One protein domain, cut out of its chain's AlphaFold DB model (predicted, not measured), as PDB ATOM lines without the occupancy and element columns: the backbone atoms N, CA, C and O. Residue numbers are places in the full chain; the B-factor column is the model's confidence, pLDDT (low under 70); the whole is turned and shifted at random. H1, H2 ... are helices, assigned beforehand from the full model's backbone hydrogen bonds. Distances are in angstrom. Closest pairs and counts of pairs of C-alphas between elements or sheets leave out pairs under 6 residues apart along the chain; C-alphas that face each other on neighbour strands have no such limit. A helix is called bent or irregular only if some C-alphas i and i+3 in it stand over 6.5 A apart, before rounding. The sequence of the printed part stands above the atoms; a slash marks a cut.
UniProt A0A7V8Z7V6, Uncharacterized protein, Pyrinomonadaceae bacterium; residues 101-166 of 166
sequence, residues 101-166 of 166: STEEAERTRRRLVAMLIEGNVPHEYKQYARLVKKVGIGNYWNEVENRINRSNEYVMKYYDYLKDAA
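This is residues 101 to 166 of the 166 residues of an uncharacterized protein of Pyrinomonadaceae bacterium (UniProt A0A7V8Z7V6). The longest helix, H1, packs on the other three; H1 and H3 lie side by side as one pair, H2 and H4 as another, the pairs crossing obliquely. The all-helix printed part has 66 residues with four named helices, H1 to H4 in chain order, and no named strand. It is compact, radius of gyration of the C-alphas 10.7 A, spanning 35 by 24 by 20 A.

H1, residues 102 to 117, runs 22.4 A from (-22.044, 36.403, -5.540). H2 is residues 125 to 135, 15.0 A. H3, residues 138 to 147, 15.7 A, is only just irregular: C-alphas 139 and 142 are 6.53 A apart. H4, residues 153 to 163, 15.0 A, ends at (-43.025, 40.710, -1.675).

With residues 105 to 112 alone, H1 touches H2, a hairpin at a steep tilt of 40 degrees; the closest C-alphas, Ala 105 and Val 135, are 5.8 A apart. With residues 110 to 117 alone, H1 touches H3 at 12 degrees, a shallow tilt, the same way; closest C-alphas Ile 117 and Arg 147, 6.0 A. H2 touches H4; closest C-alphas Lys 133 and Leu 162, 6.6 A. Every O i to N i+4 pair is within hydrogen-bond range in H1 and H2, 4 of 6 in H3, 6 of 7 in H4.

The printed part has no cut; no link is long. Residue 166 is under pLDDT 70.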
ATOM      1  N   SER A 101     -20.858  39.853  -8.842       95.94
ATOM      2  CA  SER A 101     -20.397  38.609  -8.224       95.94
ATOM      3  C   SER A 101     -21.340  38.176  -7.095       95.94
ATOM      4  O   SER A 101     -22.117  38.975  -6.563       95.94
ATOM      5  N   THR A 102     -21.256  36.912  -6.676       95.94
ATOM      6  CA  THR A 102     -22.044  36.403  -5.540       95.94
ATOM      7  C   THR A 102     -21.808  37.219  -4.268       95.94
ATOM      8  O   THR A 102     -22.756  37.518  -3.544       95.94
ATOM      9  N   GLU A 103     -20.562  37.630  -4.017       95.88
ATOM     10  CA  GLU A 103     -20.200  38.461  -2.867       95.88
ATOM     11  C   GLU A 103     -20.795  39.875  -2.977       95.88
ATOM     12  O   GLU A 103     -21.384  40.380  -2.022       95.88
ATOM     13  N   GLU A 104     -20.691  40.509  -4.148       97.38
ATOM     14  CA  GLU A 104     -21.238  41.849  -4.402       97.38
ATOM     15  C   GLU A 104     -22.767  41.873  -4.266       97.38
ATOM     16  O   GLU A 104     -23.334  42.792  -3.665       97.38
ATOM     17  N   ALA A 105     -23.434  40.844  -4.794       97.25
ATOM     18  CA  ALA A 105     -24.875  40.661  -4.686       97.25
ATOM     19  C   ALA A 105     -25.314  40.473  -3.227       97.25
ATOM     20  O   ALA A 105     -26.273  41.112  -2.792       97.25
ATOM     21  N   GLU A 106     -24.595  39.652  -2.456       97.12
ATOM     22  CA  GLU A 106     -24.887  39.411  -1.041       97.12
ATOM     23  C   GLU A 106     -24.698  40.673  -0.190       97.12
ATOM     24  O   GLU A 106     -25.584  41.043   0.580       97.12
ATOM     25  N   ARG A 107     -23.590  41.396  -0.380       97.44
ATOM     26  CA  ARG A 107     -23.338  42.677   0.298       97.44
ATOM     27  C   ARG A 107     -24.432  43.703   0.011       97.44
ATOM     28  O   ARG A 107     -24.988  44.294   0.939       97.44
ATOM     29  N   THR A 108     -24.777  43.849  -1.268       97.06
ATOM     30  CA  THR A 108     -25.852  44.732  -1.735       97.06
ATOM     31  C   THR A 108     -27.182  44.362  -1.082       97.06
ATOM     32  O   THR A 108     -27.856  45.221  -0.516       97.06
ATOM     33  N   ARG A 109     -27.556  43.080  -1.120       96.44
ATOM     34  CA  ARG A 109     -28.796  42.565  -0.531       96.44
ATOM     35  C   ARG A 109     -28.864  42.856   0.962       96.44
ATOM     36  O   ARG A 109     -29.802  43.520   1.398       96.44
ATOM     37  N   ARG A 110     -27.846  42.432   1.716       96.88
ATOM     38  CA  ARG A 110     -27.755  42.623   3.169       96.88
ATOM     39  C   ARG A 110     -27.930  44.085   3.553       96.88
ATOM     40  O   ARG A 110     -28.727  44.409   4.429       96.88
ATOM     41  N   ARG A 111     -27.206  44.979   2.877       97.06
ATOM     42  CA  ARG A 111     -27.255  46.411   3.166       97.06
ATOM     43  C   ARG A 111     -28.637  47.003   2.919       97.06
ATOM     44  O   ARG A 111     -29.166  47.701   3.778       97.06
ATOM     45  N   LEU A 112     -29.196  46.764   1.736       96.56
ATOM     46  CA  LEU A 112     -30.449  47.396   1.338       96.56
ATOM     47  C   LEU A 112     -31.626  46.850   2.153       96.56
ATOM     48  O   LEU A 112     -32.500  47.618   2.538       96.56
ATOM     49  N   VAL A 113     -31.611  45.560   2.499       96.06
ATOM     50  CA  VAL A 113     -32.597  44.986   3.423       96.06
ATOM     51  C   VAL A 113     -32.490  45.605   4.817       96.06
ATOM     52  O   VAL A 113     -33.515  46.000   5.370       96.06
ATOM     53  N   ALA A 114     -31.280  45.751   5.367       96.62
ATOM     54  CA  ALA A 114     -31.094  46.387   6.672       96.62
ATOM     55  C   ALA A 114     -31.677  47.811   6.691       96.62
ATOM     56  O   ALA A 114     -32.448  48.148   7.587       96.62
ATOM     57  N   MET A 115     -31.420  48.598   5.639       96.25
ATOM     58  CA  MET A 115     -32.006  49.934   5.484       96.25
ATOM     59  C   MET A 115     -33.544  49.908   5.496       96.25
ATOM     60  O   MET A 115     -34.158  50.770   6.126       96.25
ATOM     61  N   LEU A 116     -34.179  48.923   4.842       96.19
ATOM     62  CA  LEU A 116     -35.639  48.773   4.867       96.19
ATOM     63  C   LEU A 116     -36.164  48.521   6.278       96.19
ATOM     64  O   LEU A 116     -37.126  49.159   6.702       96.19
ATOM     65  N   ILE A 117     -35.536  47.574   6.979       96.31
ATOM     66  CA  ILE A 117     -35.931  47.139   8.321       96.31
ATOM     67  C   ILE A 117     -35.790  48.296   9.315       96.31
ATOM     68  O   ILE A 117     -36.684  48.527  10.124       96.31
ATOM     69  N   GLU A 118     -34.706  49.062   9.211       95.56
ATOM     70  CA  GLU A 118     -34.438  50.246  10.034       95.56
ATOM     71  C   GLU A 118     -35.352  51.437   9.700       95.56
ATOM     72  O   GLU A 118     -35.356  52.444  10.407       95.56
ATOM     73  N   GLY A 119     -36.134  51.354   8.620       95.31
ATOM     74  CA  GLY A 119     -36.971  52.451   8.141       95.31
ATOM     75  C   GLY A 119     -36.199  53.575   7.447       95.31
ATOM     76  O   GLY A 119     -36.768  54.635   7.175       95.31
ATOM     77  N   ASN A 120     -34.925  53.349   7.121       94.75
ATOM     78  CA  ASN A 120     -34.092  54.272   6.365       94.75
ATOM     79  C   ASN A 120     -34.390  54.139   4.865       94.75
ATOM     80  O   ASN A 120     -33.724  53.416   4.123       94.75
ATOM     81  N   VAL A 121     -35.419  54.856   4.418       94.56
ATOM     82  CA  VAL A 121     -35.907  54.825   3.034       94.56
ATOM     83  C   VAL A 121     -35.602  56.163   2.340       94.56
ATOM     84  O   VAL A 121     -36.490  57.009   2.198       94.56
ATOM     85  N   PRO A 122     -34.347  56.408   1.910       93.81
ATOM     86  CA  PRO A 122     -33.980  57.640   1.227       93.81
ATOM     87  C   PRO A 122     -34.625  57.731  -0.164       93.81
ATOM     88  O   PRO A 122     -35.236  56.796  -0.683       93.81
ATOM     89  N   HIS A 123     -34.479  58.879  -0.821       91.56
ATOM     90  CA  HIS A 123     -35.151  59.125  -2.098       91.56
ATOM     91  C   HIS A 123     -34.718  58.151  -3.212       91.56
ATOM     92  O   HIS A 123     -35.520  57.752  -4.059       91.56
ATOM     93  N   GLU A 124     -33.450  57.753  -3.217       94.19
ATOM     94  CA  GLU A 124     -32.868  56.781  -4.140       94.19
ATOM     95  C   GLU A 124     -33.337  55.340  -3.890       94.19
ATOM     96  O   GLU A 124     -33.100  54.474  -4.738       94.19
ATOM     97  N   TYR A 125     -34.062  55.075  -2.795       96.44
ATOM     98  CA  TYR A 125     -34.451  53.725  -2.395       96.44
ATOM     99  C   TYR A 125     -35.296  53.001  -3.454       96.44
ATOM    100  O   TYR A 125     -35.230  51.785  -3.595       96.44
ATOM    101  N   LYS A 126     -36.005  53.738  -4.319       96.94
ATOM    102  CA  LYS A 126     -36.670  53.151  -5.495       96.94
ATOM    103  C   LYS A 126     -35.705  52.387  -6.409       96.94
ATOM    104  O   LYS A 126     -36.082  51.364  -6.975       96.94
ATOM    105  N   GLN A 127     -34.487  52.894  -6.611       98.38
ATOM    106  CA  GLN A 127     -33.472  52.193  -7.404       98.38
ATOM    107  C   GLN A 127     -32.847  51.046  -6.610       98.38
ATOM    108  O   GLN A 127     -32.587  49.998  -7.195       98.38
ATOM    109  N   TYR A 128     -32.688  51.205  -5.296       97.94
ATOM    110  CA  TYR A 128     -32.237  50.136  -4.405       97.94
ATOM    111  C   TYR A 128     -33.191  48.943  -4.402       97.94
ATOM    112  O   TYR A 128     -32.759  47.831  -4.676       97.94
ATOM    113  N   ALA A 129     -34.495  49.155  -4.240       97.31
ATOM    114  CA  ALA A 129     -35.485  48.082  -4.300       97.31
ATOM    115  C   ALA A 129     -35.469  47.349  -5.658       97.31
ATOM    116  O   ALA A 129     -35.571  46.127  -5.722       97.31
ATOM    117  N   ARG A 130     -35.267  48.077  -6.765       97.81
ATOM    118  CA  ARG A 130     -35.092  47.477  -8.101       97.81
ATOM    119  C   ARG A 130     -33.806  46.663  -8.226       97.81
ATOM    120  O   ARG A 130     -33.787  45.696  -8.982       97.81
ATOM    121  N   LEU A 131     -32.739  47.086  -7.554       98.00
ATOM    122  CA  LEU A 131     -31.479  46.358  -7.491       98.00
ATOM    123  C   LEU A 131     -31.642  45.082  -6.653       98.00
ATOM    124  O   LEU A 131     -31.306  44.015  -7.153       98.00
ATOM    125  N   VAL A 132     -32.264  45.160  -5.470       96.94
ATOM    126  CA  VAL A 132     -32.618  43.990  -4.639       96.94
ATOM    127  C   VAL A 132     -33.445  42.987  -5.439       96.94
ATOM    128  O   VAL A 132     -33.103  41.814  -5.480       96.94
ATOM    129  N   LYS A 133     -34.470  43.446  -6.164       95.50
ATOM    130  CA  LYS A 133     -35.293  42.578  -7.019       95.50
ATOM    131  C   LYS A 133     -34.483  41.857  -8.107       95.50
ATOM    132  O   LYS A 133     -34.816  40.735  -8.462       95.50
ATOM    133  N   LYS A 134     -33.419  42.478  -8.629       95.31
ATOM    134  CA  LYS A 134     -32.518  41.853  -9.614       95.31
ATOM    135  C   LYS A 134     -31.573  40.835  -8.971       95.31
ATOM    136  O   LYS A 134     -31.360  39.785  -9.564       95.31
ATOM    137  N   VAL A 135     -31.003  41.138  -7.804       94.81
ATOM    138  CA  VAL A 135     -30.081  40.217  -7.107       94.81
ATOM    139  C   VAL A 135     -30.805  39.140  -6.289       94.81
ATOM    140  O   VAL A 135     -30.167  38.212  -5.797       94.81
ATOM    141  N   GLY A 136     -32.123  39.262  -6.132       93.94
ATOM    142  CA  GLY A 136     -32.957  38.423  -5.275       93.94
ATOM    143  C   GLY A 136     -32.863  38.831  -3.804       93.94
ATOM    144  O   GLY A 136     -31.802  39.239  -3.334       93.94
ATOM    145  N   ILE A 137     -33.963  38.708  -3.058       91.81
ATOM    146  CA  ILE A 137     -33.998  39.002  -1.613       91.81
ATOM    147  C   ILE A 137     -33.481  37.838  -0.752       91.81
ATOM    148  O   ILE A 137     -32.998  38.058   0.356       91.81
ATOM    149  N   GLY A 138     -33.507  36.614  -1.287       87.94
ATOM    150  CA  GLY A 138     -32.953  35.419  -0.651       87.94
ATOM    151  C   GLY A 138     -33.490  35.169   0.761       87.94
ATOM    152  O   GLY A 138     -34.630  35.496   1.084       87.94
ATOM    153  N   ASN A 139     -32.631  34.631   1.628       90.06
ATOM    154  CA  ASN A 139     -32.991  34.239   2.998       90.06
ATOM    155  C   ASN A 139     -33.362  35.419   3.914       90.06
ATOM    156  O   ASN A 139     -33.867  35.206   5.015       90.06
ATOM    157  N   TYR A 140     -33.143  36.658   3.466       94.06
ATOM    158  CA  TYR A 140     -33.492  37.851   4.228       94.06
ATOM    159  C   TYR A 140     -34.996  38.142   4.231       94.06
ATOM    160  O   TYR A 140     -35.440  38.969   5.025       94.06
ATOM    161  N   TRP A 141     -35.802  37.475   3.392       94.94
ATOM    162  CA  TRP A 141     -37.251  37.699   3.378       94.94
ATOM    163  C   TRP A 141     -37.892  37.460   4.750       94.94
ATOM    164  O   TRP A 141     -38.601  38.325   5.261       94.94
ATOM    165  N   ASN A 142     -37.545  36.345   5.399       93.25
ATOM    166  CA  ASN A 142     -38.030  36.020   6.743       93.25
ATOM    167  C   ASN A 142     -37.659  37.106   7.763       93.25
ATOM    168  O   ASN A 142     -38.418  37.406   8.680       93.25
ATOM    169  N   GLU A 143     -36.479  37.709   7.623       93.88
ATOM    170  CA  GLU A 143     -36.041  38.783   8.508       93.88
ATOM    171  C   GLU A 143     -36.864  40.060   8.289       93.88
ATOM    172  O   GLU A 143     -37.306  40.686   9.256       93.88
ATOM    173  N   VAL A 144     -37.126  40.405   7.025       94.62
ATOM    174  CA  VAL A 144     -37.986  41.531   6.649       94.62
ATOM    175  C   VAL A 144     -39.384  41.352   7.236       94.62
ATOM    176  O   VAL A 144     -39.870  42.252   7.914       94.62
ATOM    177  N   GLU A 145     -40.026  40.198   7.050       94.69
ATOM    178  CA  GLU A 145     -41.395  39.972   7.537       94.69
ATOM    179  C   GLU A 145     -41.548  40.142   9.052       94.69
ATOM    180  O   GLU A 145     -42.570  40.667   9.509       94.69
ATOM    181  N   ASN A 146     -40.526  39.726   9.803       95.00
ATOM    182  CA  ASN A 146     -40.527  39.730  11.261       95.00
ATOM    183  C   ASN A 146     -40.171  41.087  11.873       95.00
ATOM    184  O   ASN A 146     -40.637  41.404  12.966       95.00
ATOM    185  N   ARG A 147     -39.315  41.877  11.214       96.25
ATOM    186  CA  ARG A 147     -38.716  43.079  11.822       96.25
ATOM    187  C   ARG A 147     -39.219  44.393  11.244       96.25
ATOM    188  O   ARG A 147     -38.924  45.446  11.804       96.25
ATOM    189  N   ILE A 148     -39.930  44.360  10.121       95.06
ATOM    190  CA  ILE A 148     -40.301  45.583   9.420       95.06
ATOM    191  C   ILE A 148     -41.279  46.443  10.222       95.06
ATOM    192  O   ILE A 148     -42.270  45.960  10.777       95.06
ATOM    193  N   ASN A 149     -41.033  47.752  10.236       92.31
ATOM    194  CA  ASN A 149     -41.962  48.698  10.833       92.31
ATOM    195  C   ASN A 149     -43.177  48.925   9.917       92.31
ATOM    196  O   ASN A 149     -43.150  49.767   9.016       92.31
ATOM    197  N   ARG A 150     -44.267  48.200  10.193       94.38
ATOM    198  CA  ARG A 150     -45.511  48.261   9.410       94.38
ATOM    199  C   ARG A 150     -46.289  49.569   9.543       94.38
ATOM    200  O   ARG A 150     -47.178  49.813   8.737       94.38
ATOM    201  N   SER A 151     -45.968  50.418  10.523       94.12
ATOM    202  CA  SER A 151     -46.617  51.725  10.662       94.12
ATOM    203  C   SER A 151     -46.019  52.790   9.737       94.12
ATOM    204  O   SER A 151     -46.566  53.883   9.637       94.12
ATOM    205  N   ASN A 152     -44.880  52.515   9.090       94.25
ATOM    206  CA  ASN A 152     -44.232  53.449   8.176       94.25
ATOM    207  C   ASN A 152     -44.673  53.172   6.730       94.25
ATOM    208  O   ASN A 152     -44.259  52.193   6.111       94.25
ATOM    209  N   GLU A 153     -45.481  54.072   6.167       94.38
ATOM    210  CA  GLU A 153     -46.033  53.944   4.811       94.38
ATOM    211  C   GLU A 153     -44.951  53.838   3.722       94.38
ATOM    212  O   GLU A 153     -45.107  53.096   2.749       94.38
ATOM    213  N   TYR A 154     -43.822  54.538   3.881       93.56
ATOM    214  CA  TYR A 154     -42.718  54.474   2.919       93.56
ATOM    215  C   TYR A 154     -42.035  53.111   2.929       93.56
ATOM    216  O   TYR A 154     -41.648  52.609   1.875       93.56
ATOM    217  N   VAL A 155     -41.899  52.519   4.113       95.50
ATOM    218  CA  VAL A 155     -41.357  51.174   4.293       95.50
ATOM    219  C   VAL A 155     -42.314  50.147   3.697       95.50
ATOM    220  O   VAL A 155     -41.890  49.332   2.877       95.50
ATOM    221  N   MET A 156     -43.608  50.242   4.015       96.75
ATOM    222  CA  MET A 156     -44.628  49.318   3.509       96.75
ATOM    223  C   MET A 156     -44.743  49.337   1.987       96.75
ATOM    224  O   MET A 156     -44.791  48.284   1.360       96.75
ATOM    225  N   LYS A 157     -44.629  50.510   1.360       95.44
ATOM    226  CA  LYS A 157     -44.569  50.619  -0.102       95.44
ATOM    227  C   LYS A 157     -43.482  49.737  -0.729       95.44
ATOM    228  O   LYS A 157     -43.693  49.165  -1.798       95.44
ATOM    229  N   TYR A 158     -42.293  49.685  -0.126       96.31
ATOM    230  CA  TYR A 158     -41.193  48.879  -0.659       96.31
ATOM    231  C   TYR A 158     -41.226  47.432  -0.177       96.31
ATOM    232  O   TYR A 158     -40.758  46.566  -0.908       96.31
ATOM    233  N   TYR A 159     -41.814  47.165   0.990       95.62
ATOM    234  CA  TYR A 159     -42.168  45.815   1.415       95.62
ATOM    235  C   TYR A 159     -43.062  45.137   0.380       95.62
ATOM    236  O   TYR A 159     -42.678  44.105  -0.161       95.62
ATOM    237  N   ASP A 160     -44.187  45.765   0.031       94.31
ATOM    238  CA  ASP A 160     -45.139  45.218  -0.937       94.31
ATOM    239  C   ASP A 160     -44.474  45.019  -2.306       94.31
ATOM    240  O   ASP A 160     -44.587  43.965  -2.921       94.31
ATOM    241  N   TYR A 161     -43.670  45.994  -2.743       94.38
ATOM    242  CA  TYR A 161     -42.921  45.898  -3.999       94.38
ATOM    243  C   TYR A 161     -41.935  44.714  -4.052       94.38
ATOM    244  O   TYR A 161     -41.680  44.165  -5.131       94.38
ATOM    245  N   LEU A 162     -41.324  44.368  -2.915       93.81
ATOM    246  CA  LEU A 162     -40.359  43.274  -2.807       93.81
ATOM    247  C   LEU A 162     -41.033  41.926  -2.537       93.81
ATOM    248  O   LEU A 162     -40.487  40.915  -2.966       93.81
ATOM    249  N   LYS A 163     -42.219  41.915  -1.919       91.31
ATOM    250  CA  LYS A 163     -43.025  40.710  -1.675       91.31
ATOM    251  C   LYS A 163     -43.356  39.967  -2.960       91.31
ATOM    252  O   LYS A 163     -43.225  38.755  -3.011       91.31
ATOM    253  N   ASP A 164     -43.684  40.697  -4.022       79.25
ATOM    254  CA  ASP A 164     -43.954  40.119  -5.346       79.25
ATOM    255  C   ASP A 164     -42.718  39.472  -6.006       79.25
ATOM    256  O   ASP A 164     -42.800  38.964  -7.125       79.25
ATOM    257  N   ALA A 165     -41.537  39.606  -5.402       73.06
ATOM    258  CA  ALA A 165     -40.265  39.112  -5.920       73.06
ATOM    259  C   ALA A 165     -39.560  38.119  -4.984       73.06
ATOM    260  O   ALA A 165     -38.452  37.687  -5.317       73.06
ATOM    261  N   ALA A 166     -40.150  37.856  -3.816       68.12
ATOM    262  CA  ALA A 166     -39.675  36.898  -2.827       68.12
ATOM    263  C   ALA A 166     -40.217  35.503  -3.151       68.12
ATOM    264  O   ALA A 166     -39.427  34.545  -3.008       68.12
TER     265      ALA A 166